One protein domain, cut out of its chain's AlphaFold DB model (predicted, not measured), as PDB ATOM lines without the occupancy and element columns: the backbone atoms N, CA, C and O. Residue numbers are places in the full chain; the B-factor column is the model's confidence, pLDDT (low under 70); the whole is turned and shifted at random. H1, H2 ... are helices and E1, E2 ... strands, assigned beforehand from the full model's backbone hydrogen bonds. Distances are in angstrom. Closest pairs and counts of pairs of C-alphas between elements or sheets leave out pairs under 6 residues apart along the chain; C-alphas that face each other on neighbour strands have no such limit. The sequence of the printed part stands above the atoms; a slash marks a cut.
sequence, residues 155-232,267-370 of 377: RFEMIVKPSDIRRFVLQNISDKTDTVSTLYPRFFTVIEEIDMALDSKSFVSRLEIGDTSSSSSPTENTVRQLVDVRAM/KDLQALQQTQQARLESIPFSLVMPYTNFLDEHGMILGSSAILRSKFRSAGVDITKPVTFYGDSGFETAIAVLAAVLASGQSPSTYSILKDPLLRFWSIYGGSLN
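Overview. This is residues 155 to 232 and 267 to 370 of the 377 residues of the protein "Thiosulfate sulfurtransferase" of Giardia intestinalis (strain ATCC 50581 / GS clone H7) (UniProt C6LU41). A small parallel sheet of E1, E2 and E3 lies near the middle, with H7 over one face and H5 and H6 packing on H7. H1 and H2 form a helical hairpin whose H1 only grazes the sheet, while two stretches stick out and stand free: residues 174 to 180, and residues 205 to 217, of which 205 to 206 belong to H3. The printed part has 182 residues, with eight named helices and three named strands in the order H1 H2 H3 E1 H4 H5 H6 E2 H7 E3 H8; the class is mostly helix. The whole is compact, with a radius of gyration of the C-alphas of 17.2 A and spans of 54 by 40 by 30 A.

Along the chain. H1, residues 162 to 173, begins with C-alpha 162 at (-93.307, -15.224, 94.155) and is 16.6 A long. H2, residues 184 to 200, is 24.2 A long, and H3 is residues 203 to 206. E1 is residues 226 to 228. After the cut come H4, residues 267 to 280, 20.0 A long, H5, residues 291 to 294, and H6, residues 305 to 314, 14.2 A long. E2, residues 323 to 326, precedes H7, residues 331 to 344, 20.0 A long. E3 is residues 351 to 354, and H8, residues 358 to 365, ends with C-alpha 365 at (-78.580, -14.734, 99.388).

Arrangement. The sheet runs E1 E2 E3, parallel, with N 227 and O 324 at 2.9 A and N 325 and O 352 at 2.9 A, both within hydrogen-bond range. Residues 159 to 160 pair parallel with 353 to 354 of E3, and residues 287 to 288 with 227 to 228 of E1. H7 is on the sheet, forming two layers, helix on one face of a sheet, at a height over the sheet of 9.0 A. E2, H7 and E3 make a strand-helix-strand unit, two parallel neighbour strands with a helix between, with a right-handed crossover. H6 touches H7, with C-alphas 305 and 343 closest at 4.4 A. H5 touches H7, with C-alphas 291 and 332 closest at 5.5 A. H1 and H2, a hairpin, touch at a shallow tilt of 24 degrees, opposite ways, with C-alphas 162 and 195 closest at 6.2 A. H2 and H8 only just touch, with 3 pairs of C-alphas within 8 A, the closest being 194 and 358 at 7.5 A. H3 and H4 touch no helix. In H1, H2, H4, H6, H7 and H8 every O i to N i+4 pair is within hydrogen-bond range; H3 and H5 are too short for such a pair.

Size, cuts and confidence. The C-alphas of Ser 213 and Lys 267 are the farthest apart, 59.0 A. Residues 233 to 266 are not printed, with 14.3 A between C-alphas 232 and 267. The link from H3 to E1, 19 residues, is long. The mean pLDDT of the printed part is 73.8; residues 174 to 220 and 355 to 370 are among those under 70.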
ATOM      1  N   ARG A 155    -102.329 -10.480  79.437       92.06
ATOM      2  CA  ARG A 155    -102.533 -11.913  79.693       92.06
ATOM      3  C   ARG A 155    -101.806 -12.302  80.969       92.06
ATOM      4  O   ARG A 155    -100.651 -12.728  80.927       92.06
ATOM      5  N   PHE A 156    -102.443 -12.076  82.114       88.69
ATOM      6  CA  PHE A 156    -101.824 -12.308  83.423       88.69
ATOM      7  C   PHE A 156    -101.454 -13.774  83.668       88.69
ATOM      8  O   PHE A 156    -100.555 -14.033  84.458       88.69
ATOM      9  N   GLU A 157    -102.053 -14.719  82.943       89.44
ATOM     10  CA  GLU A 157    -101.648 -16.126  82.921       89.44
ATOM     11  C   GLU A 157    -100.206 -16.347  82.419       89.44
ATOM     12  O   GLU A 157     -99.589 -17.352  82.750       89.44
ATOM     13  N   MET A 158     -99.624 -15.396  81.674       92.12
ATOM     14  CA  MET A 158     -98.231 -15.460  81.201       92.12
ATOM     15  C   MET A 158     -97.203 -15.030  82.259       92.12
ATOM     16  O   MET A 158     -96.002 -15.007  81.980       92.12
ATOM     17  N   ILE A 159     -97.639 -14.657  83.463       88.00
ATOM     18  CA  ILE A 159     -96.767 -14.208  84.551       88.00
ATOM     19  C   ILE A 159     -97.092 -14.998  85.808       88.00
ATOM     20  O   ILE A 159     -98.251 -15.109  86.186       88.00
ATOM     21  N   VAL A 160     -96.071 -15.463  86.516       85.00
ATOM     22  CA  VAL A 160     -96.237 -16.005  87.871       85.00
ATOM     23  C   VAL A 160     -95.594 -15.092  88.904       85.00
ATOM     24  O   VAL A 160     -94.635 -14.366  88.611       85.00
ATOM     25  N   LYS A 161     -96.140 -15.122  90.117       78.00
ATOM     26  CA  LYS A 161     -95.683 -14.334  91.262       78.00
ATOM     27  C   LYS A 161     -94.809 -15.171  92.202       78.00
ATOM     28  O   LYS A 161     -94.888 -16.400  92.186       78.00
ATOM     29  N   PRO A 162     -94.030 -14.531  93.089       75.94
ATOM     30  CA  PRO A 162     -93.307 -15.224  94.155       75.94
ATOM     31  C   PRO A 162     -94.171 -16.158  95.007       75.94
ATOM     32  O   PRO A 162     -93.755 -17.277  95.303       75.94
ATOM     33  N   SER A 163     -95.392 -15.749  95.345       75.50
ATOM     34  CA  SER A 163     -96.361 -16.568  96.084       75.50
ATOM     35  C   SER A 163     -96.754 -17.857  95.345       75.50
ATOM     36  O   SER A 163     -96.889 -18.907  95.982       75.50
ATOM     37  N   ASP A 164     -96.853 -17.829  94.011       83.88
ATOM     38  CA  ASP A 164     -97.100 -19.027  93.194       83.88
ATOM     39  C   ASP A 164     -95.908 -20.000  93.270       83.88
ATOM     40  O   ASP A 164     -96.088 -21.213  93.403       83.88
ATOM     41  N   ILE A 165     -94.678 -19.469  93.263       83.06
ATOM     42  CA  ILE A 165     -93.440 -20.253  93.413       83.06
ATOM     43  C   ILE A 165     -93.327 -20.844  94.818       83.06
ATOM     44  O   ILE A 165     -92.998 -22.021  94.962       83.06
ATOM     45  N   ARG A 166     -93.662 -20.072  95.860       78.50
ATOM     46  CA  ARG A 166     -93.724 -20.559  97.249       78.50
ATOM     47  C   ARG A 166     -94.594 -21.799  97.348       78.50
ATOM     48  O   ARG A 166     -94.197 -22.802  97.931       78.50
ATOM     49  N   ARG A 167     -95.790 -21.715  96.762       83.44
ATOM     50  CA  ARG A 167     -96.780 -22.787  96.762       83.44
ATOM     51  C   ARG A 167     -96.280 -24.005  95.999       83.44
ATOM     52  O   ARG A 167     -96.425 -25.111  96.503       83.44
ATOM     53  N   PHE A 168     -95.666 -23.802  94.834       86.19
ATOM     54  CA  PHE A 168     -95.024 -24.874  94.078       86.19
ATOM     55  C   PHE A 168     -93.970 -25.602  94.910       86.19
ATOM     56  O   PHE A 168     -94.015 -26.824  95.014       86.19
ATOM     57  N   VAL A 169     -93.068 -24.867  95.561       82.38
ATOM     58  CA  VAL A 169     -92.032 -25.466  96.407       82.38
ATOM     59  C   VAL A 169     -92.660 -26.221  97.582       82.38
ATOM     60  O   VAL A 169     -92.336 -27.385  97.782       82.38
ATOM     61  N   LEU A 170     -93.624 -25.628  98.297       80.38
ATOM     62  CA  LEU A 170     -94.333 -26.288  99.406       80.38
ATOM     63  C   LEU A 170     -95.038 -27.582  98.986       80.38
ATOM     64  O   LEU A 170     -94.960 -28.577  99.701       80.38
ATOM     65  N   GLN A 171     -95.700 -27.588  97.827       82.62
ATOM     66  CA  GLN A 171     -96.387 -28.771  97.303       82.62
ATOM     67  C   GLN A 171     -95.423 -29.914  96.968       82.62
ATOM     68  O   GLN A 171     -95.800 -31.073  97.100       82.62
ATOM     69  N   ASN A 172     -94.190 -29.600  96.562       80.31
ATOM     70  CA  ASN A 172     -93.178 -30.601  96.216       80.31
ATOM     71  C   ASN A 172     -92.308 -31.032  97.413       80.31
ATOM     72  O   ASN A 172     -91.558 -31.997  97.299       80.31
ATOM     73  N   ILE A 173     -92.420 -30.366  98.571       76.81
ATOM     74  CA  ILE A 173     -91.708 -30.750  99.804       76.81
ATOM     75  C   ILE A 173     -92.313 -32.012 100.452       76.81
ATOM     76  O   ILE A 173     -91.605 -32.757 101.126       76.81
ATOM     77  N   SER A 174     -93.602 -32.301 100.259       60.03
ATOM     78  CA  SER A 174     -94.291 -33.403 100.952       60.03
ATOM     79  C   SER A 174     -94.272 -34.732 100.196       60.03
ATOM     80  O   SER A 174     -95.334 -35.250  99.867       60.03
ATOM     81  N   ASP A 175     -93.080 -35.302  99.978       53.25
ATOM     82  CA  ASP A 175     -93.000 -36.739  99.659       53.25
ATOM     83  C   ASP A 175     -91.695 -37.483 100.011       53.25
ATOM     84  O   ASP A 175     -91.615 -38.682  99.755       53.25
ATOM     85  N   LYS A 176     -90.667 -36.868 100.625       50.03
ATOM     86  CA  LYS A 176     -89.472 -37.624 101.060       50.03
ATOM     87  C   LYS A 176     -88.852 -37.109 102.352       50.03
ATOM     88  O   LYS A 176     -88.551 -35.930 102.505       50.03
ATOM     89  N   THR A 177     -88.610 -38.051 103.254       52.28
ATOM     90  CA  THR A 177     -87.698 -37.999 104.402       52.28
ATOM     91  C   THR A 177     -86.237 -37.826 103.962       52.28
ATOM     92  O   THR A 177     -85.399 -38.651 104.307       52.28
ATOM     93  N   ASP A 178     -85.919 -36.780 103.200       47.03
ATOM     94  CA  ASP A 178     -84.547 -36.462 102.800       47.03
ATOM     95  C   ASP A 178     -84.147 -35.087 103.356       47.03
ATOM     96  O   ASP A 178     -84.735 -34.060 103.033       47.03
ATOM     97  N   THR A 179     -83.184 -35.126 104.277       47.66
ATOM     98  CA  THR A 179     -82.040 -34.236 104.567       47.66
ATOM     99  C   THR A 179     -81.966 -32.801 104.002       47.66
ATOM    100  O   THR A 179     -80.872 -32.301 103.780       47.66
ATOM    101  N   VAL A 180     -83.073 -32.086 103.796       47.56
ATOM    102  CA  VAL A 180     -83.066 -30.703 103.264       47.56
ATOM    103  C   VAL A 180     -83.711 -29.717 104.255       47.56
ATOM    104  O   VAL A 180     -84.064 -28.599 103.909       47.56
ATOM    105  N   SER A 181     -83.851 -30.077 105.537       47.34
ATOM    106  CA  SER A 181     -84.535 -29.219 106.527       47.34
ATOM    107  C   SER A 181     -83.806 -27.905 106.879       47.34
ATOM    108  O   SER A 181     -84.426 -27.000 107.432       47.34
ATOM    109  N   THR A 182     -82.528 -27.745 106.522       50.09
ATOM    110  CA  THR A 182     -81.718 -26.562 106.874       50.09
ATOM    111  C   THR A 182     -81.741 -25.438 105.829       50.09
ATOM    112  O   THR A 182     -81.491 -24.287 106.181       50.09
ATOM    113  N   LEU A 183     -82.088 -25.723 104.566       51.41
ATOM    114  CA  LEU A 183     -82.066 -24.748 103.456       51.41
ATOM    115  C   LEU A 183     -83.386 -23.975 103.279       51.41
ATOM    116  O   LEU A 183     -83.406 -22.864 102.748       51.41
ATOM    117  N   TYR A 184     -84.496 -24.543 103.750       57.94
ATOM    118  CA  TYR A 184     -85.840 -24.003 103.531       57.94
ATOM    119  C   TYR A 184     -86.240 -22.782 104.375       57.94
ATOM    120  O   TYR A 184     -86.964 -21.940 103.838       57.94
ATOM    121  N   PRO A 185     -85.811 -22.609 105.644       58.09
ATOM    122  CA  PRO A 185     -86.280 -21.484 106.456       58.09
ATOM    123  C   PRO A 185     -85.947 -20.120 105.837       58.09
ATOM    124  O   PRO A 185     -86.824 -19.269 105.727       58.09
ATOM    125  N   ARG A 186     -84.716 -19.941 105.331       59.00
ATOM    126  CA  ARG A 186     -84.301 -18.699 104.655       59.00
ATOM    127  C   ARG A 186     -85.018 -18.474 103.324       59.00
ATOM    128  O   ARG A 186     -85.371 -17.339 103.024       59.00
ATOM    129  N   PHE A 187     -85.274 -19.531 102.551       64.25
ATOM    130  CA  PHE A 187     -86.054 -19.436 101.313       64.25
ATOM    131  C   PHE A 187     -87.461 -18.879 101.575       64.25
ATOM    132  O   PHE A 187     -87.893 -17.950 100.896       64.25
ATOM    133  N   PHE A 188     -88.160 -19.402 102.588       67.56
ATOM    134  CA  PHE A 188     -89.513 -18.946 102.909       67.56
ATOM    135  C   PHE A 188     -89.547 -17.516 103.450       67.56
ATOM    136  O   PHE A 188     -90.412 -16.757 103.022       67.56
ATOM    137  N   THR A 189     -88.582 -17.121 104.288       66.12
ATOM    138  CA  THR A 189     -88.463 -15.733 104.762       66.12
ATOM    139  C   THR A 189     -88.227 -14.754 103.612       66.12
ATOM    140  O   THR A 189     -88.943 -13.765 103.507       66.12
ATOM    141  N   VAL A 190     -87.293 -15.050 102.698       64.75
ATOM    142  CA  VAL A 190     -87.001 -14.175 101.546       64.75
ATOM    143  C   VAL A 190     -88.212 -14.055 100.624       64.75
ATOM    144  O   VAL A 190     -88.532 -12.961 100.166       64.75
ATOM    145  N   ILE A 191     -88.918 -15.157 100.354       65.50
ATOM    146  CA  ILE A 191     -90.141 -15.089  99.551       65.50
ATOM    147  C   ILE A 191     -91.209 -14.238 100.235       65.50
ATOM    148  O   ILE A 191     -91.848 -13.449  99.549       65.50
ATOM    149  N   GLU A 192     -91.423 -14.389 101.541       66.81
ATOM    150  CA  GLU A 192     -92.411 -13.598 102.283       66.81
ATOM    151  C   GLU A 192     -92.054 -12.109 102.292       66.81
ATOM    152  O   GLU A 192     -92.916 -11.281 102.012       66.81
ATOM    153  N   GLU A 193     -90.785 -11.759 102.511       64.44
ATOM    154  CA  GLU A 193     -90.302 -10.379 102.408       64.44
ATOM    155  C   GLU A 193     -90.533  -9.797 101.011       64.44
ATOM    156  O   GLU A 193     -90.984  -8.658 100.880       64.44
ATOM    157  N   ILE A 194     -90.272 -10.578  99.957       60.97
ATOM    158  CA  ILE A 194     -90.515 -10.162  98.573       60.97
ATOM    159  C   ILE A 194     -92.012 -10.026  98.305       60.97
ATOM    160  O   ILE A 194     -92.415  -9.036  97.708       60.97
ATOM    161  N   ASP A 195     -92.841 -10.982  98.721       63.25
ATOM    162  CA  ASP A 195     -94.293 -10.945  98.515       63.25
ATOM    163  C   ASP A 195     -94.903  -9.743  99.254       63.25
ATOM    164  O   ASP A 195     -95.683  -9.000  98.670       63.25
ATOM    165  N   MET A 196     -94.437  -9.434 100.469       60.72
ATOM    166  CA  MET A 196     -94.808  -8.224 101.217       60.72
ATOM    167  C   MET A 196     -94.286  -6.929 100.572       60.72
ATOM    168  O   MET A 196     -94.996  -5.919 100.520       60.72
ATOM    169  N   ALA A 197     -93.046  -6.915 100.070       56.91
ATOM    170  CA  ALA A 197     -92.481  -5.774  99.347       56.91
ATOM    171  C   ALA A 197     -93.207  -5.540  98.016       56.91
ATOM    172  O   ALA A 197     -93.392  -4.395  97.593       56.91
ATOM    173  N   LEU A 198     -93.643  -6.621  97.369       54.16
ATOM    174  CA  LEU A 198     -94.516  -6.575  96.216       54.16
ATOM    175  C   LEU A 198     -95.881  -6.061  96.639       54.16
ATOM    176  O   LEU A 198     -96.274  -5.068  96.071       54.16
ATOM    177  N   ASP A 199     -96.568  -6.597  97.640       53.78
ATOM    178  CA  ASP A 199     -97.906  -6.135  98.033       53.78
ATOM    179  C   ASP A 199     -97.938  -4.663  98.476       53.78
ATOM    180  O   ASP A 199     -98.790  -3.896  98.020       53.78
ATOM    181  N   SER A 200     -96.951  -4.217  99.257       48.12
ATOM    182  CA  SER A 200     -96.816  -2.813  99.687       48.12
ATOM    183  C   SER A 200     -96.475  -1.840  98.547       48.12
ATOM    184  O   SER A 200     -96.744  -0.643  98.652       48.12
ATOM    185  N   LYS A 201     -95.920  -2.337  97.434       46.25
ATOM    186  CA  LYS A 201     -95.596  -1.565  96.222       46.25
ATOM    187  C   LYS A 201     -96.290  -2.132  94.978       46.25
ATOM    188  O   LYS A 201     -95.748  -1.975  93.878       46.25
ATOM    189  N   SER A 202     -97.429  -2.817  95.120       45.00
ATOM    190  CA  SER A 202     -97.883  -3.820  94.139       45.00
ATOM    191  C   SER A 202     -97.867  -3.300  92.724       45.00
ATOM    192  O   SER A 202     -98.533  -2.353  92.344       45.00
ATOM    193  N   PHE A 203     -97.023  -3.915  91.910       44.22
ATOM    194  CA  PHE A 203     -96.967  -3.657  90.484       44.22
ATOM    195  C   PHE A 203     -98.328  -3.936  89.819       44.22
ATOM    196  O   PHE A 203     -98.682  -3.268  88.853       44.22
ATOM    197  N   VAL A 204     -99.105  -4.882  90.365       43.31
ATOM    198  CA  VAL A 204    -100.477  -5.166  89.923       43.31
ATOM    199  C   VAL A 204    -101.423  -4.022  90.305       43.31
ATOM    200  O   VAL A 204    -102.271  -3.667  89.494       43.31
ATOM    201  N   SER A 205    -101.239  -3.383  91.469       43.75
ATOM    202  CA  SER A 205    -102.001  -2.176  91.837       43.75
ATOM    203  C   SER A 205    -101.538  -0.930  91.066       43.75
ATOM    204  O   SER A 205    -102.362  -0.147  90.601       43.75
ATOM    205  N   ARG A 206    -100.228  -0.784  90.816       45.47
ATOM    206  CA  ARG A 206     -99.634   0.265  89.966       45.47
ATOM    207  C   ARG A 206     -99.976   0.109  88.488       45.47
ATOM    208  O   ARG A 206     -99.853   1.088  87.753       45.47
ATOM    209  N   LEU A 207    -100.418  -1.069  88.047       46.97
ATOM    210  CA  LEU A 207    -100.950  -1.256  86.701       46.97
ATOM    211  C   LEU A 207    -102.269  -0.493  86.470       46.97
ATOM    212  O   LEU A 207    -102.713  -0.470  85.326       46.97
ATOM    213  N   GLU A 208    -102.843   0.138  87.513       38.25
ATOM    214  CA  GLU A 208    -104.033   1.006  87.475       38.25
ATOM    215  C   GLU A 208    -105.109   0.472  86.527       38.25
ATOM    216  O   GLU A 208    -105.524   1.115  85.563       38.25
ATOM    217  N   ILE A 209    -105.577  -0.741  86.806       38.25
ATOM    218  CA  ILE A 209    -106.890  -1.147  86.326       38.25
ATOM    219  C   ILE A 209    -107.851  -0.589  87.372       38.25
ATOM    220  O   ILE A 209    -107.873  -1.076  88.501       38.25
ATOM    221  N   GLY A 210    -108.553   0.495  87.024       29.08
ATOM    222  CA  GLY A 210    -109.557   1.115  87.890       29.08
ATOM    223  C   GLY A 210    -110.509   0.074  88.475       29.08
ATOM    224  O   GLY A 210    -110.744  -0.945  87.828       29.08
ATOM    225  N   ASP A 211    -111.000   0.341  89.691       28.50
ATOM    226  CA  ASP A 211    -111.904  -0.499  90.485       28.50
ATOM    227  C   ASP A 211    -112.692  -1.510  89.643       28.50
ATOM    228  O   ASP A 211    -113.800  -1.253  89.166       28.50
ATOM    229  N   THR A 212    -112.137  -2.712  89.495       34.00
ATOM    230  CA  THR A 212    -112.910  -3.862  89.043       34.00
ATOM    231  C   THR A 212    -113.610  -4.424  90.269       34.00
ATOM    232  O   THR A 212    -113.345  -5.516  90.757       34.00
ATOM    233  N   SER A 213    -114.635  -3.686  90.693       29.38
ATOM    234  CA  SER A 213    -115.803  -4.243  91.383       29.38
ATOM    235  C   SER A 213    -116.542  -5.304  90.535       29.38
ATOM    236  O   SER A 213    -117.569  -5.833  90.947       29.38
ATOM    237  N   SER A 214    -115.987  -5.689  89.377       32.41
ATOM    238  CA  SER A 214    -116.264  -6.915  88.630       32.41
ATOM    239  C   SER A 214    -115.107  -7.929  88.755       32.41
ATOM    240  O   SER A 214    -114.275  -8.088  87.873       32.41
ATOM    241  N   SER A 215    -115.065  -8.613  89.898       34.69
ATOM    242  CA  SER A 215    -114.739 -10.045  90.043       34.69
ATOM    243  C   SER A 215    -113.644 -10.695  89.168       34.69
ATOM    244  O   SER A 215    -113.870 -11.775  88.616       34.69
ATOM    245  N   SER A 216    -112.429 -10.159  89.110       33.12
ATOM    246  CA  SER A 216    -111.273 -11.036  88.890       33.12
ATOM    247  C   SER A 216    -110.037 -10.496  89.589       33.12
ATOM    248  O   SER A 216    -109.236  -9.762  89.010       33.12
ATOM    249  N   SER A 217    -109.859 -10.908  90.843       37.34
ATOM    250  CA  SER A 217    -108.532 -11.062  91.441       37.34
ATOM    251  C   SER A 217    -107.582 -11.660  90.390       37.34
ATOM    252  O   SER A 217    -108.033 -12.517  89.624       37.34
ATOM    253  N   PRO A 218    -106.296 -11.268  90.318       44.97
ATOM    254  CA  PRO A 218    -105.359 -11.920  89.409       44.97
ATOM    255  C   PRO A 218    -105.413 -13.422  89.685       44.97
ATOM    256  O   PRO A 218    -105.185 -13.833  90.823       44.97
ATOM    257  N   THR A 219    -105.804 -14.206  88.684       52.88
ATOM    258  CA  THR A 219    -105.940 -15.659  88.778       52.88
ATOM    259  C   THR A 219    -104.661 -16.246  89.363       52.88
ATOM    260  O   THR A 219    -103.575 -15.973  88.856       52.88
ATOM    261  N   GLU A 220    -104.777 -17.011  90.446       63.47
ATOM    262  CA  GLU A 220    -103.647 -17.756  90.998       63.47
ATOM    263  C   GLU A 220    -103.119 -18.719  89.929       63.47
ATOM    264  O   GLU A 220    -103.825 -19.642  89.506       63.47
ATOM    265  N   ASN A 221    -101.889 -18.506  89.464       76.00
ATOM    266  CA  ASN A 221    -101.331 -19.305  88.381       76.00
ATOM    267  C   ASN A 221    -100.616 -20.520  88.973       76.00
ATOM    268  O   ASN A 221     -99.623 -20.411  89.687       76.00
ATOM    269  N   THR A 222    -101.120 -21.717  88.678       84.00
ATOM    270  CA  THR A 222    -100.512 -22.950  89.192       84.00
ATOM    271  C   THR A 222     -99.243 -23.286  88.412       84.00
ATOM    272  O   THR A 222     -99.312 -23.686  87.250       84.00
ATOM    273  N   VAL A 223     -98.086 -23.203  89.068       88.69
ATOM    274  CA  VAL A 223     -96.811 -23.672  88.510       88.69
ATOM    275  C   VAL A 223     -96.774 -25.202  88.550       88.69
ATOM    276  O   VAL A 223     -96.964 -25.813  89.598       88.69
ATOM    277  N   ARG A 224     -96.556 -25.836  87.391       90.25
ATOM    278  CA  ARG A 224     -96.455 -27.305  87.250       90.25
ATOM    279  C   ARG A 224     -95.038 -27.776  86.961       90.25
ATOM    280  O   ARG A 224     -94.654 -28.857  87.384       90.25
ATOM    281  N   GLN A 225     -94.296 -26.966  86.219       94.56
ATOM    282  CA  GLN A 225     -92.903 -27.177  85.859       94.56
ATOM    283  C   GLN A 225     -92.210 -25.829  85.999       94.56
ATOM    284  O   GLN A 225     -92.720 -24.831  85.484       94.56
ATOM    285  N   LEU A 226     -91.082 -25.808  86.699       93.50
ATOM    286  CA  LEU A 226     -90.269 -24.617  86.891       93.50
ATOM    287  C   LEU A 226     -88.909 -24.851  86.236       93.50
ATOM    288  O   LEU A 226     -88.281 -25.878  86.486       93.50
ATOM    289  N   VAL A 227     -88.490 -23.941  85.359       94.06
ATOM    290  CA  VAL A 227     -87.284 -24.103  84.543       94.06
ATOM    291  C   VAL A 227     -86.395 -22.871  84.665       94.06
ATOM    292  O   VAL A 227     -86.799 -21.765  84.299       94.06
ATOM    293  N   ASP A 228     -85.177 -23.088  85.150       91.56
ATOM    294  CA  ASP A 228     -84.083 -22.124  85.135       91.56
ATOM    295  C   ASP A 228     -83.484 -22.047  83.734       91.56
ATOM    296  O   ASP A 228     -83.005 -23.056  83.211       91.56
ATOM    297  N   VAL A 229     -83.501 -20.861  83.129       91.69
ATOM    298  CA  VAL A 229     -82.943 -20.644  81.788       91.69
ATOM    299  C   VAL A 229     -81.735 -19.713  81.776       91.69
ATOM    300  O   VAL A 229     -81.325 -19.270  80.701       91.69
ATOM    301  N   ARG A 230     -81.145 -19.419  82.942       87.44
ATOM    302  CA  ARG A 230     -79.917 -18.617  83.031       87.44
ATOM    303  C   ARG A 230     -78.779 -19.228  82.218       87.44
ATOM    304  O   ARG A 230     -78.714 -20.440  82.002       87.44
ATOM    305  N   ALA A 231     -77.858 -18.374  81.776       80.94
ATOM    306  CA  ALA A 231     -76.604 -18.845  81.203       80.94
ATOM    307  C   ALA A 231     -75.814 -19.641  82.252       80.94
ATOM    308  O   ALA A 231     -75.771 -19.264  83.423       80.94
ATOM    309  N   MET A 232     -75.136 -20.705  81.823       74.00
ATOM    310  CA  MET A 232     -74.123 -21.329  82.670       74.00
ATOM    311  C   MET A 232     -72.930 -20.375  82.797       74.00
ATOM    312  O   MET A 232     -72.453 -19.848  81.788       74.00
ATOM    313  N   LYS A 267     -64.063 -32.853  79.781       69.69
ATOM    314  CA  LYS A 267     -65.170 -31.958  79.396       69.69
ATOM    315  C   LYS A 267     -66.523 -32.453  79.903       69.69
ATOM    316  O   LYS A 267     -67.319 -31.650  80.389       69.69
ATOM    317  N   ASP A 268     -66.776 -33.761  79.840       72.50
ATOM    318  CA  ASP A 268     -68.005 -34.361  80.367       72.50
ATOM    319  C   ASP A 268     -68.103 -34.216  81.896       72.50
ATOM    320  O   ASP A 268     -69.170 -33.882  82.421       72.50
ATOM    321  N   LEU A 269     -66.994 -34.405  82.627       73.44
ATOM    322  CA  LEU A 269     -66.947 -34.180  84.077       73.44
ATOM    323  C   LEU A 269     -67.179 -32.708  84.442       73.44
ATOM    324  O   LEU A 269     -67.963 -32.431  85.352       73.44
ATOM    325  N   GLN A 270     -66.541 -31.774  83.733       73.38
ATOM    326  CA  GLN A 270     -66.735 -30.336  83.940       73.38
ATOM    327  C   GLN A 270     -68.193 -29.934  83.680       73.38
ATOM    328  O   GLN A 270     -68.809 -29.255  84.502       73.38
ATOM    329  N   ALA A 271     -68.798 -30.422  82.593       67.88
ATOM    330  CA  ALA A 271     -70.204 -30.171  82.281       67.88
ATOM    331  C   ALA A 271     -71.153 -30.739  83.352       67.88
ATOM    332  O   ALA A 271     -72.152 -30.102  83.713       67.88
ATOM    333  N   LEU A 272     -70.845 -31.920  83.901       70.62
ATOM    334  CA  LEU A 272     -71.592 -32.518  85.010       70.62
ATOM    335  C   LEU A 272     -71.474 -31.684  86.291       70.62
ATOM    336  O   LEU A 272     -72.498 -31.406  86.917       70.62
ATOM    337  N   GLN A 273     -70.265 -31.257  86.661       70.62
ATOM    338  CA  GLN A 273     -70.027 -30.407  87.833       70.62
ATOM    339  C   GLN A 273     -70.741 -29.060  87.702       70.62
ATOM    340  O   GLN A 273     -71.463 -28.655  88.612       70.62
ATOM    341  N   GLN A 274     -70.641 -28.412  86.542       67.75
ATOM    342  CA  GLN A 274     -71.326 -27.152  86.255       67.75
ATOM    343  C   GLN A 274     -72.852 -27.310  86.335       67.75
ATOM    344  O   GLN A 274     -73.544 -26.467  86.906       67.75
ATOM    345  N   THR A 275     -73.388 -28.428  85.837       65.06
ATOM    346  CA  THR A 275     -74.820 -28.745  85.934       65.06
ATOM    347  C   THR A 275     -75.256 -28.995  87.381       65.06
ATOM    348  O   THR A 275     -76.341 -28.568  87.780       65.06
ATOM    349  N   GLN A 276     -74.434 -29.676  88.185       66.06
ATOM    350  CA  GLN A 276     -74.704 -29.885  89.610       66.06
ATOM    351  C   GLN A 276     -74.676 -28.564  90.385       66.06
ATOM    352  O   GLN A 276     -75.604 -28.292  91.146       66.06
ATOM    353  N   GLN A 277     -73.681 -27.714  90.135       64.88
ATOM    354  CA  GLN A 277     -73.574 -26.395  90.753       64.88
ATOM    355  C   GLN A 277     -74.760 -25.497  90.378       64.88
ATOM    356  O   GLN A 277     -75.394 -24.906  91.251       64.88
ATOM    357  N   ALA A 278     -75.140 -25.455  89.099       64.75
ATOM    358  CA  ALA A 278     -76.299 -24.690  88.646       64.75
ATOM    359  C   ALA A 278     -77.603 -25.148  89.319       64.75
ATOM    360  O   ALA A 278     -78.449 -24.318  89.653       64.75
ATOM    361  N   ARG A 279     -77.765 -26.456  89.577       65.12
ATOM    362  CA  ARG A 279     -78.917 -26.989  90.329       65.12
ATOM    363  C   ARG A 279     -78.937 -26.521  91.780       65.12
ATOM    364  O   ARG A 279     -80.015 -26.234  92.290       65.12
ATOM    365  N   LEU A 280     -77.778 -26.425  92.430       63.62
ATOM    366  CA  LEU A 280     -77.672 -25.898  93.794       63.62
ATOM    367  C   LEU A 280     -77.982 -24.394  93.853       63.62
ATOM    368  O   LEU A 280     -78.553 -23.920  94.829       63.62
ATOM    369  N   GLU A 281     -77.658 -23.655  92.792       71.06
ATOM    370  CA  GLU A 281     -77.953 -22.223  92.653       71.06
ATOM    371  C   GLU A 281     -79.360 -21.939  92.100       71.06
ATOM    372  O   GLU A 281     -79.719 -20.773  91.928       71.06
ATOM    373  N   SER A 282     -80.172 -22.958  91.812       79.44
ATOM    374  CA  SER A 282     -81.532 -22.827  91.266       79.44
ATOM    375  C   SER A 282     -82.598 -22.786  92.362       79.44
ATOM    376  O   SER A 282     -82.379 -23.251  93.481       79.44
ATOM    377  N   ILE A 283     -83.791 -22.274  92.039       80.00
ATOM    378  CA  ILE A 283     -84.956 -22.402  92.925       80.00
ATOM    379  C   ILE A 283     -85.232 -23.906  93.135       80.00
ATOM    380  O   ILE A 283     -85.200 -24.655  92.151       80.00
ATOM    381  N   PRO A 284     -85.527 -24.379  94.363       79.94
ATOM    382  CA  PRO A 284     -85.777 -25.796  94.618       79.94
ATOM    383  C   PRO A 284     -86.799 -26.417  93.657       79.94
ATOM    384  O   PRO A 284     -87.803 -25.792  93.313       79.94
ATOM    385  N   PHE A 285     -86.543 -27.665  93.252       84.75
ATOM    386  CA  PHE A 285     -87.349 -28.444  92.293       84.75
ATOM    387  C   PHE A 285     -87.367 -27.914  90.851       84.75
ATOM    388  O   PHE A 285     -88.111 -28.436  90.019       84.75
ATOM    389  N   SER A 286     -86.541 -26.916  90.529       88.19
ATOM    390  CA  SER A 286     -86.406 -26.438  89.152       88.19
ATOM    391  C   SER A 286     -85.612 -27.412  88.289       88.19
ATOM    392  O   SER A 286     -84.620 -28.005  88.718       88.19
ATOM    393  N   LEU A 287     -86.024 -27.529  87.033       91.88
ATOM    394  CA  LEU A 287     -85.200 -28.073  85.961       91.88
ATOM    395  C   LEU A 287     -84.234 -26.982  85.485       91.88
ATOM    396  O   LEU A 287     -84.568 -25.802  85.535       91.88
ATOM    397  N   VAL A 288     -83.054 -27.363  84.997       90.12
ATOM    398  CA  VAL A 288     -82.049 -26.414  84.488       90.12
ATOM    399  C   VAL A 288     -81.902 -26.610  82.985       90.12
ATOM    400  O   VAL A 288     -81.581 -27.707  82.528       90.12
ATOM    401  N   MET A 289     -82.154 -25.553  82.218       93.44
ATOM    402  CA  MET A 289     -82.087 -25.560  80.761       93.44
ATOM    403  C   MET A 289     -81.670 -24.174  80.239       93.44
ATOM    404  O   MET A 289     -82.535 -23.369  79.895       93.44
ATOM    405  N   PRO A 290     -80.359 -23.891  80.147       92.50
ATOM    406  CA  PRO A 290     -79.849 -22.593  79.712       92.50
ATOM    407  C   PRO A 290     -80.438 -22.148  78.375       92.50
ATOM    408  O   PRO A 290     -80.574 -22.957  77.454       92.50
ATOM    409  N   TYR A 291     -80.747 -20.855  78.235       91.50
ATOM    410  CA  TYR A 291     -81.372 -20.338  77.012       91.50
ATOM    411  C   TYR A 291     -80.515 -20.545  75.754       91.50
ATOM    412  O   TYR A 291     -81.051 -20.674  74.654       91.50
ATOM    413  N   THR A 292     -79.192 -20.637  75.913       92.31
ATOM    414  CA  THR A 292     -78.242 -20.943  74.836       92.31
ATOM    415  C   THR A 292     -78.532 -22.285  74.171       92.31
ATOM    416  O   THR A 292     -78.230 -22.463  72.996       92.31
ATOM    417  N   ASN A 293     -79.208 -23.215  74.857       93.44
ATOM    418  CA  ASN A 293     -79.630 -24.477  74.262       93.44
ATOM    419  C   ASN A 293     -80.605 -24.269  73.096       93.44
ATOM    420  O   ASN A 293     -80.672 -25.127  72.215       93.44
ATOM    421  N   PHE A 294     -81.362 -23.171  73.085       94.44
ATOM    422  CA  PHE A 294     -82.341 -22.858  72.044       94.44
ATOM    423  C   PHE A 294     -81.741 -22.134  70.843       94.44
ATOM    424  O   PHE A 294     -82.471 -21.887  69.883       94.44
ATOM    425  N   LEU A 295     -80.453 -21.794  70.904       92.62
ATOM    426  CA  LEU A 295     -79.762 -21.019  69.889       92.62
ATOM    427  C   LEU A 295     -78.818 -21.906  69.066       92.62
ATOM    428  O   LEU A 295     -78.377 -22.962  69.527       92.62
ATOM    429  N   ASP A 296     -78.544 -21.494  67.834       90.00
ATOM    430  CA  ASP A 296     -77.469 -22.033  67.008       90.00
ATOM    431  C   ASP A 296     -76.128 -21.323  67.280       90.00
ATOM    432  O   ASP A 296     -76.010 -20.464  68.156       90.00
ATOM    433  N   GLU A 297     -75.100 -21.696  66.522       86.38
ATOM    434  CA  GLU A 297     -73.746 -21.134  66.612       86.38
ATOM    435  C   GLU A 297     -73.656 -19.640  66.259       86.38
ATOM    436  O   GLU A 297     -72.685 -18.975  66.617       86.38
ATOM    437  N   HIS A 298     -74.671 -19.094  65.592       83.00
ATOM    438  CA  HIS A 298     -74.773 -17.679  65.259       83.00
ATOM    439  C   HIS A 298     -75.611 -16.894  66.281       83.00
ATOM    440  O   HIS A 298     -75.767 -15.684  66.127       83.00
ATOM    441  N   GLY A 299     -76.110 -17.555  67.334       83.44
ATOM    442  CA  GLY A 299     -76.965 -16.951  68.357       83.44
ATOM    443  C   GLY A 299     -78.440 -16.868  67.956       83.44
ATOM    444  O   GLY A 299     -79.213 -16.155  68.593       83.44
ATOM    445  N   MET A 300     -78.850 -17.595  66.916       85.75
ATOM    446  CA  MET A 300     -80.191 -17.527  66.336       85.75
ATOM    447  C   MET A 300     -81.063 -18.627  66.902       85.75
ATOM    448  O   MET A 300     -80.601 -19.747  67.105       85.75
ATOM    449  N   ILE A 301     -82.349 -18.355  67.116       91.38
ATOM    450  CA  ILE A 301     -83.243 -19.400  67.606       91.38
ATOM    451  C   ILE A 301     -83.344 -20.560  66.606       91.38
ATOM    452  O   ILE A 301     -83.574 -20.367  65.411       91.38
ATOM    453  N   LEU A 302     -83.220 -21.787  67.108       90.25
ATOM    454  CA  LEU A 302     -83.305 -22.996  66.297       90.25
ATOM    455  C   LEU A 302     -84.693 -23.116  65.651       90.25
ATOM    456  O   LEU A 302     -85.697 -23.313  66.332       90.25
ATOM    457  N   GLY A 303     -84.758 -23.068  64.319       81.56
ATOM    458  CA  GLY A 303     -86.030 -23.109  63.583       81.56
ATOM    459  C   GLY A 303     -86.733 -24.478  63.560       81.56
ATOM    460  O   GLY A 303     -87.924 -24.563  63.258       81.56
ATOM    461  N   SER A 304     -86.029 -25.572  63.875       90.19
ATOM    462  CA  SER A 304     -86.597 -26.927  63.812       90.19
ATOM    463  C   SER A 304     -87.365 -27.290  65.081       90.19
ATOM    464  O   SER A 304     -86.778 -27.569  66.131       90.19
ATOM    465  N   SER A 305     -88.691 -27.402  64.959       91.62
ATOM    466  CA  SER A 305     -89.558 -27.835  66.064       91.62
ATOM    467  C   SER A 305     -89.177 -29.219  66.614       91.62
ATOM    468  O   SER A 305     -89.321 -29.466  67.808       91.62
ATOM    469  N   ALA A 306     -88.649 -30.121  65.776       94.50
ATOM    470  CA  ALA A 306     -88.192 -31.442  66.207       94.50
ATOM    471  C   ALA A 306     -86.937 -31.362  67.087       94.50
ATOM    472  O   ALA A 306     -86.882 -32.027  68.122       94.50
ATOM    473  N   ILE A 307     -85.972 -30.511  66.716       95.56
ATOM    474  CA  ILE A 307     -84.757 -30.280  67.508       95.56
ATOM    475  C   ILE A 307     -85.127 -29.645  68.849       95.56
ATOM    476  O   ILE A 307     -84.712 -30.146  69.893       95.56
ATOM    477  N   LEU A 308     -85.964 -28.604  68.843       96.38
ATOM    478  CA  LEU A 308     -86.417 -27.956  70.074       96.38
ATOM    479  C   LEU A 308     -87.159 -28.935  70.997       96.38
ATOM    480  O   LEU A 308     -86.836 -29.017  72.180       96.38
ATOM    481  N   ARG A 309     -88.088 -29.747  70.465       96.56
ATOM    482  CA  ARG A 309     -88.765 -30.804  71.243       96.56
ATOM    483  C   ARG A 309     -87.780 -31.803  71.840       96.56
ATOM    484  O   ARG A 309     -87.960 -32.210  72.985       96.56
ATOM    485  N   SER A 310     -86.761 -32.202  71.079       96.12
ATOM    486  CA  SER A 310     -85.720 -33.100  71.578       96.12
ATOM    487  C   SER A 310     -84.961 -32.466  72.740       96.12
ATOM    488  O   SER A 310     -84.783 -33.114  73.764       96.12
ATOM    489  N   LYS A 311     -84.572 -31.191  72.621       96.25
ATOM    490  CA  LYS A 311     -83.847 -30.468  73.673       96.25
ATOM    491  C   LYS A 311     -84.668 -30.328  74.955       96.25
ATOM    492  O   LYS A 311     -84.144 -30.620  76.026       96.25
ATOM    493  N   PHE A 312     -85.950 -29.959  74.859       97.12
ATOM    494  CA  PHE A 312     -86.841 -29.907  76.028       97.12
ATOM    495  C   PHE A 312     -86.988 -31.278  76.693       97.12
ATOM    496  O   PHE A 312     -86.843 -31.391  77.908       97.12
ATOM    497  N   ARG A 313     -87.192 -32.338  75.898       95.75
ATOM    498  CA  ARG A 313     -87.300 -33.710  76.411       95.75
ATOM    499  C   ARG A 313     -86.031 -34.152  77.139       95.75
ATOM    500  O   ARG A 313     -86.138 -34.724  78.217       95.75
ATOM    501  N   SER A 314     -84.855 -33.874  76.576       93.88
ATOM    502  CA  SER A 314     -83.572 -34.199  77.211       93.88
ATOM    503  C   SER A 314     -83.363 -33.452  78.532       93.88
ATOM    504  O   SER A 314     -82.728 -33.989  79.431       93.88
ATOM    505  N   ALA A 315     -83.934 -32.252  78.675       93.00
ATOM    506  CA  ALA A 315     -83.935 -31.490  79.924       93.00
ATOM    507  C   ALA A 315     -85.051 -31.907  80.911       93.00
ATOM    508  O   ALA A 315     -85.166 -31.325  81.987       93.00
ATOM    509  N   GLY A 316     -85.888 -32.892  80.561       95.25
ATOM    510  CA  GLY A 316     -87.012 -33.341  81.387       95.25
ATOM    511  C   GLY A 316     -88.233 -32.415  81.365       95.25
ATOM    512  O   GLY A 316     -89.127 -32.577  82.191       95.25
ATOM    513  N   VAL A 317     -88.291 -31.458  80.434       96.62
ATOM    514  CA  VAL A 317     -89.389 -30.489  80.312       96.62
ATOM    515  C   VAL A 317     -90.461 -31.027  79.360       96.62
ATOM    516  O   VAL A 317     -90.227 -31.212  78.162       96.62
ATOM    517  N   ASP A 318     -91.671 -31.237  79.873       95.62
ATOM    518  CA  ASP A 318     -92.854 -31.564  79.077       95.62
ATOM    519  C   ASP A 318     -93.507 -30.281  78.557       95.62
ATOM    520  O   ASP A 318     -94.391 -29.695  79.184       95.62
ATOM    521  N   ILE A 319     -93.068 -29.864  77.372       94.50
ATOM    522  CA  ILE A 319     -93.528 -28.639  76.710       94.50
ATOM    523  C   ILE A 319     -94.976 -28.715  76.203       94.50
ATOM    524  O   ILE A 319     -95.485 -27.746  75.665       94.50
ATOM    525  N   THR A 320     -95.653 -29.862  76.327       93.00
ATOM    526  CA  THR A 320     -97.084 -29.972  75.981       93.00
ATOM    527  C   THR A 320     -97.999 -29.503  77.112       93.00
ATOM    528  O   THR A 320     -99.204 -29.317  76.907       93.00
ATOM    529  N   LYS A 321     -97.428 -29.314  78.304       92.56
ATOM    530  CA  LYS A 321     -98.084 -28.816  79.511       92.56
ATOM    531  C   LYS A 321     -97.589 -27.402  79.825       92.56
ATOM    532  O   LYS A 321     -96.540 -27.005  79.323       92.56
ATOM    533  N   PRO A 322     -98.288 -26.657  80.699       93.88
ATOM    534  CA  PRO A 322     -97.791 -25.374  81.170       93.88
ATOM    535  C   PRO A 322     -96.385 -25.479  81.776       93.88
ATOM    536  O   PRO A 322     -96.105 -26.381  82.576       93.88
ATOM    537  N   VAL A 323     -95.519 -24.540  81.389       96.00
ATOM    538  CA  VAL A 323     -94.142 -24.404  81.881       96.00
ATOM    539  C   VAL A 323     -93.912 -22.967  82.320       96.00
ATOM    540  O   VAL A 323     -94.231 -22.028  81.588       96.00
ATOM    541  N   THR A 324     -93.322 -22.815  83.502       95.31
ATOM    542  CA  THR A 324     -92.836 -21.539  84.009       95.31
ATOM    543  C   THR A 324     -91.329 -21.452  83.816       95.31
ATOM    544  O   THR A 324     -90.591 -22.278  84.351       95.31
ATOM    545  N   PHE A 325     -90.872 -20.417  83.118       94.25
ATOM    546  CA  PHE A 325     -89.453 -20.106  82.950       94.25
ATOM    547  C   PHE A 325     -89.020 -18.967  83.877       94.25
ATOM    548  O   PHE A 325     -89.779 -18.025  84.112       94.25
ATOM    549  N   TYR A 326     -87.783 -19.002  84.361       89.88
ATOM    550  CA  TYR A 326     -87.173 -17.875  85.066       89.88
ATOM    551  C   TYR A 326     -85.707 -17.678  84.653       89.88
ATOM    552  O   TYR A 326     -85.035 -18.620  84.245       89.88
ATOM    553  N   GLY A 327     -85.225 -16.437  84.742       84.38
ATOM    554  CA  GLY A 327     -83.873 -16.025  84.358       84.38
ATOM    555  C   GLY A 327     -83.527 -14.661  84.960       84.38
ATOM    556  O   GLY A 327     -84.292 -14.147  85.778       84.38
ATOM    557  N   ASP A 328     -82.403 -14.071  84.555       76.31
ATOM    558  CA  ASP A 328     -81.878 -12.852  85.188       76.31
ATOM    559  C   ASP A 328     -82.502 -11.559  84.651       76.31
ATOM    560  O   ASP A 328     -82.689 -10.606  85.410       76.31
ATOM    561  N   SER A 329     -82.817 -11.503  83.352       70.75
ATOM    562  CA  SER A 329     -83.107 -10.235  82.670       70.75
ATOM    563  C   SER A 329     -84.372 -10.247  81.798       70.75
ATOM    564  O   SER A 329     -84.728  -9.255  81.163       70.75
ATOM    565  N   GLY A 330     -85.103 -11.365  81.773       78.31
ATOM    566  CA  GLY A 330     -86.355 -11.514  81.020       78.31
ATOM    567  C   GLY A 330     -86.169 -11.711  79.511       78.31
ATOM    568  O   GLY A 330     -87.130 -12.063  78.821       78.31
ATOM    569  N   PHE A 331     -84.952 -11.529  78.992       84.19
ATOM    570  CA  PHE A 331     -84.579 -11.900  77.625       84.19
ATOM    571  C   PHE A 331     -84.483 -13.412  77.481       84.19
ATOM    572  O   PHE A 331     -85.058 -13.987  76.560       84.19
ATOM    573  N   GLU A 332     -83.820 -14.063  78.437       87.75
ATOM    574  CA  GLU A 332     -83.598 -15.508  78.446       87.75
ATOM    575  C   GLU A 332     -84.937 -16.248  78.486       87.75
ATOM    576  O   GLU A 332     -85.177 -17.193  77.731       87.75
ATOM    577  N   THR A 333     -85.858 -15.769  79.325       91.50
ATOM    578  CA  THR A 333     -87.197 -16.349  79.451       91.50
ATOM    579  C   THR A 333     -88.051 -16.092  78.216       91.50
ATOM    580  O   THR A 333     -88.799 -16.978  77.814       91.50
ATOM    581  N   ALA A 334     -87.923 -14.935  77.561       92.38
ATOM    582  CA  ALA A 334     -88.623 -14.665  76.308       92.38
ATOM    583  C   ALA A 334     -88.158 -15.593  75.170       92.38
ATOM    584  O   ALA A 334     -88.997 -16.117  74.434       92.38
ATOM    585  N   ILE A 335     -86.848 -15.856  75.074       94.75
ATOM    586  CA  ILE A 335     -86.273 -16.848  74.150       94.75
ATOM    587  C   ILE A 335     -86.822 -18.244  74.465       94.75
ATOM    588  O   ILE A 335     -87.292 -18.936  73.561       94.75
ATOM    589  N   ALA A 336     -86.828 -18.643  75.739       96.12
ATOM    590  CA  ALA A 336     -87.342 -19.944  76.162       96.12
ATOM    591  C   ALA A 336     -88.841 -20.118  75.856       96.12
ATOM    592  O   ALA A 336     -89.246 -21.160  75.340       96.12
ATOM    593  N   VAL A 337     -89.664 -19.088  76.096       96.69
ATOM    594  CA  VAL A 337     -91.095 -19.094  75.746       96.69
ATOM    595  C   VAL A 337     -91.284 -19.205  74.234       96.69
ATOM    596  O   VAL A 337     -92.129 -19.975  73.778       96.69
ATOM    597  N   LEU A 338     -90.501 -18.479  73.434       96.69
ATOM    598  CA  LEU A 338     -90.568 -18.601  71.980       96.69
ATOM    599  C   LEU A 338     -90.180 -20.014  71.524       96.69
ATOM    600  O   LEU A 338     -90.907 -20.623  70.740       96.69
ATOM    601  N   ALA A 339     -89.091 -20.571  72.054       97.25
ATOM    602  CA  ALA A 339     -88.669 -21.939  71.772       97.25
ATOM    603  C   ALA A 339     -89.757 -22.959  72.144       97.25
ATOM    604  O   ALA A 339     -90.030 -23.885  71.379       97.25
ATOM    605  N   ALA A 340     -90.430 -22.764  73.280       97.12
ATOM    606  CA  ALA A 340     -91.545 -23.589  73.727       97.12
ATOM    607  C   ALA A 340     -92.724 -23.550  72.745       97.12
ATOM    608  O   ALA A 340     -93.255 -24.591  72.343       97.12
ATOM    609  N   VAL A 341     -93.098 -22.351  72.290       96.31
ATOM    610  CA  VAL A 341     -94.144 -22.139  71.279       96.31
ATOM    611  C   VAL A 341     -93.780 -22.817  69.959       96.31
ATOM    612  O   VAL A 341     -94.611 -23.524  69.393       96.31
ATOM    613  N   LEU A 342     -92.536 -22.685  69.493       95.75
ATOM    614  CA  LEU A 342     -92.073 -23.329  68.260       95.75
ATOM    615  C   LEU A 342     -92.007 -24.858  68.374       95.75
ATOM    616  O   LEU A 342     -92.316 -25.565  67.415       95.75
ATOM    617  N   ALA A 343     -91.633 -25.382  69.541       96.25
ATOM    618  CA  ALA A 343     -91.564 -26.819  69.794       96.25
ATOM    619  C   ALA A 343     -92.957 -27.470  69.841       96.25
ATOM    620  O   ALA A 343     -93.157 -28.554  69.281       96.25
ATOM    621  N   SER A 344     -93.900 -26.816  70.520       94.94
ATOM    622  CA  SER A 344     -95.235 -27.341  70.840       94.94
ATOM    623  C   SER A 344     -96.318 -26.997  69.817       94.94
ATOM    624  O   SER A 344     -97.292 -27.734  69.694       94.94
ATOM    625  N   GLY A 345     -96.193 -25.860  69.123       92.81
ATOM    626  CA  GLY A 345     -97.279 -25.246  68.357       92.81
ATOM    627  C   GLY A 345     -98.412 -24.654  69.213       92.81
ATOM    628  O   GLY A 345     -99.452 -24.292  68.666       92.81
ATOM    629  N   GLN A 346     -98.251 -24.566  70.539       93.31
ATOM    630  CA  GLN A 346     -99.264 -24.032  71.457       93.31
ATOM    631  C   GLN A 346     -99.239 -22.498  71.541       93.31
ATOM    632  O   GLN A 346     -98.284 -21.837  71.135       93.31
ATOM    633  N   SER A 347    -100.307 -21.915  72.099       92.81
ATOM    634  CA  SER A 347    -100.379 -20.471  72.355       92.81
ATOM    635  C   SER A 347     -99.272 -20.035  73.323       92.81
ATOM    636  O   SER A 347     -99.051 -20.735  74.315       92.81
ATOM    637  N   PRO A 348     -98.665 -18.847  73.135       93.25
ATOM    638  CA  PRO A 348     -97.745 -18.252  74.106       93.25
ATOM    639  C   PRO A 348     -98.315 -18.150  75.526       93.25
ATOM    640  O   PRO A 348     -97.552 -18.215  76.477       93.25
ATOM    641  N   SER A 349     -99.644 -18.061  75.684       91.31
ATOM    642  CA  SER A 349    -100.308 -18.044  76.999       91.31
ATOM    643  C   SER A 349    -100.262 -19.372  77.758       91.31
ATOM    644  O   SER A 349    -100.666 -19.422  78.911       91.31
ATOM    645  N   THR A 350     -99.782 -20.446  77.127       92.31
ATOM    646  CA  THR A 350     -99.529 -21.727  77.805       92.31
ATOM    647  C   THR A 350     -98.278 -21.663  78.681       92.31
ATOM    648  O   THR A 350     -98.121 -22.468  79.595       92.31
ATOM    649  N   TYR A 351     -97.390 -20.708  78.401       95.19
ATOM    650  CA  TYR A 351     -96.110 -20.554  79.073       95.19
ATOM    651  C   TYR A 351     -96.087 -19.259  79.862       95.19
ATOM    652  O   TYR A 351     -96.550 -18.213  79.399       95.19
ATOM    653  N   SER A 352     -95.491 -19.329  81.041       93.50
ATOM    654  CA  SER A 352     -95.377 -18.196  81.942       93.50
ATOM    655  C   SER A 352     -93.931 -17.904  82.286       93.50
ATOM    656  O   SER A 352     -93.062 -18.774  82.208       93.50
ATOM    657  N   ILE A 353     -93.665 -16.664  82.679       90.88
ATOM    658  CA  ILE A 353     -92.367 -16.268  83.217       90.88
ATOM    659  C   ILE A 353     -92.516 -15.836  84.672       90.88
ATOM    660  O   ILE A 353     -93.519 -15.222  85.047       90.88
ATOM    661  N   LEU A 354     -91.514 -16.134  85.493       83.44
ATOM    662  CA  LEU A 354     -91.393 -15.529  86.814       83.44
ATOM    663  C   LEU A 354     -90.939 -14.074  86.664       83.44
ATOM    664  O   LEU A 354     -89.923 -13.796  86.027       83.44
ATOM    665  N   LYS A 355     -91.712 -13.144  87.228       66.25
ATOM    666  CA  LYS A 355     -91.472 -11.703  87.111       66.25
ATOM    667  C   LYS A 355     -90.612 -11.164  88.263       66.25
ATOM    668  O   LYS A 355     -91.119 -11.117  89.378       66.25
ATOM    669  N   ASP A 356     -89.423 -10.626  87.945       62.62
ATOM    670  CA  ASP A 356     -88.568  -9.773  88.815       62.62
ATOM    671  C   ASP A 356     -88.189 -10.377  90.199       62.62
ATOM    672  O   ASP A 356     -88.606 -11.481  90.539       62.62
ATOM    673  N   PRO A 357     -87.386  -9.679  91.031       50.03
ATOM    674  CA  PRO A 357     -85.985  -9.965  91.360       50.03
ATOM    675  C   PRO A 357     -85.773 -11.140  92.340       50.03
ATOM    676  O   PRO A 357     -84.788 -11.148  93.077       50.03
ATOM    677  N   LEU A 358     -86.657 -12.141  92.371       48.78
ATOM    678  CA  LEU A 358     -86.450 -13.375  93.133       48.78
ATOM    679  C   LEU A 358     -85.075 -13.985  92.852       48.78
ATOM    680  O   LEU A 358     -84.471 -14.554  93.752       48.78
ATOM    681  N   LEU A 359     -84.555 -13.803  91.635       49.84
ATOM    682  CA  LEU A 359     -83.250 -14.298  91.221       49.84
ATOM    683  C   LEU A 359     -82.064 -13.419  91.597       49.84
ATOM    684  O   LEU A 359     -81.047 -13.972  91.989       49.84
ATOM    685  N   ARG A 360     -82.171 -12.082  91.559       48.06
ATOM    686  CA  ARG A 360     -81.115 -11.239  92.146       48.06
ATOM    687  C   ARG A 360     -81.040 -11.481  93.651       48.06
ATOM    688  O   ARG A 360     -79.949 -11.673  94.167       48.06
ATOM    689  N   PHE A 361     -82.176 -11.597  94.340       46.78
ATOM    690  CA  PHE A 361     -82.197 -11.981  95.754       46.78
ATOM    691  C   PHE A 361     -81.662 -13.402  95.984       46.78
ATOM    692  O   PHE A 361     -80.820 -13.596  96.851       46.78
ATOM    693  N   TRP A 362     -82.058 -14.404  95.197       50.81
ATOM    694  CA  TRP A 362     -81.533 -15.767  95.349       50.81
ATOM    695  C   TRP A 362     -80.048 -15.887  94.970       50.81
ATOM    696  O   TRP A 362     -79.298 -16.586  95.637       50.81
ATOM    697  N   SER A 363     -79.571 -15.164  93.960       48.25
ATOM    698  CA  SER A 363     -78.149 -15.128  93.609       48.25
ATOM    699  C   SER A 363     -77.311 -14.398  94.664       48.25
ATOM    700  O   SER A 363     -76.156 -14.763  94.857       48.25
ATOM    701  N   ILE A 364     -77.870 -13.391  95.348       46.06
ATOM    702  CA  ILE A 364     -77.198 -12.650  96.430       46.06
ATOM    703  C   ILE A 364     -77.246 -13.426  97.760       46.06
ATOM    704  O   ILE A 364     -76.272 -13.411  98.507       46.06
ATOM    705  N   TYR A 365     -78.342 -14.132  98.064       43.62
ATOM    706  CA  TYR A 365     -78.580 -14.734  99.388       43.62
ATOM    707  C   TYR A 365     -78.648 -16.272  99.402       43.62
ATOM    708  O   TYR A 365     -78.345 -16.886 100.423       43.62
ATOM    709  N   GLY A 366     -79.023 -16.906  98.292       42.91
ATOM    710  CA  GLY A 366     -79.131 -18.362  98.139       42.91
ATOM    711  C   GLY A 366     -77.788 -19.053  97.893       42.91
ATOM    712  O   GLY A 366     -77.554 -20.124  98.442       42.91
ATOM    713  N   GLY A 367     -76.854 -18.414  97.178       43.72
ATOM    714  CA  GLY A 367     -75.484 -18.935  97.005       43.72
ATOM    715  C   GLY A 367     -74.696 -19.054  98.322       43.72
ATOM    716  O   GLY A 367     -73.874 -19.950  98.484       43.72
ATOM    717  N   SER A 368     -75.014 -18.208  99.309       42.00
ATOM    718  CA  SER A 368     -74.401 -18.224 100.646       42.00
ATOM    719  C   SER A 368     -74.941 -19.339 101.557       42.00
ATOM    720  O   SER A 368     -74.397 -19.583 102.633       42.00
ATOM    721  N   LEU A 369     -75.990 -20.057 101.143       42.75
ATOM    722  CA  LEU A 369     -76.498 -21.199 101.901       42.75
ATOM    723  C   LEU A 369     -75.542 -22.407 101.880       42.75
ATOM    724  O   LEU A 369     -75.577 -23.211 102.809       42.75
ATOM    725  N   ASN A 370     -74.665 -22.513 100.873       40.19
ATOM    726  CA  ASN A 370     -73.698 -23.611 100.748       40.19
ATOM    727  C   ASN A 370     -72.337 -23.320 101.403       40.19
ATOM    728  O   ASN A 370     -71.590 -24.253 101.685       40.19
TER     729      ASN A 370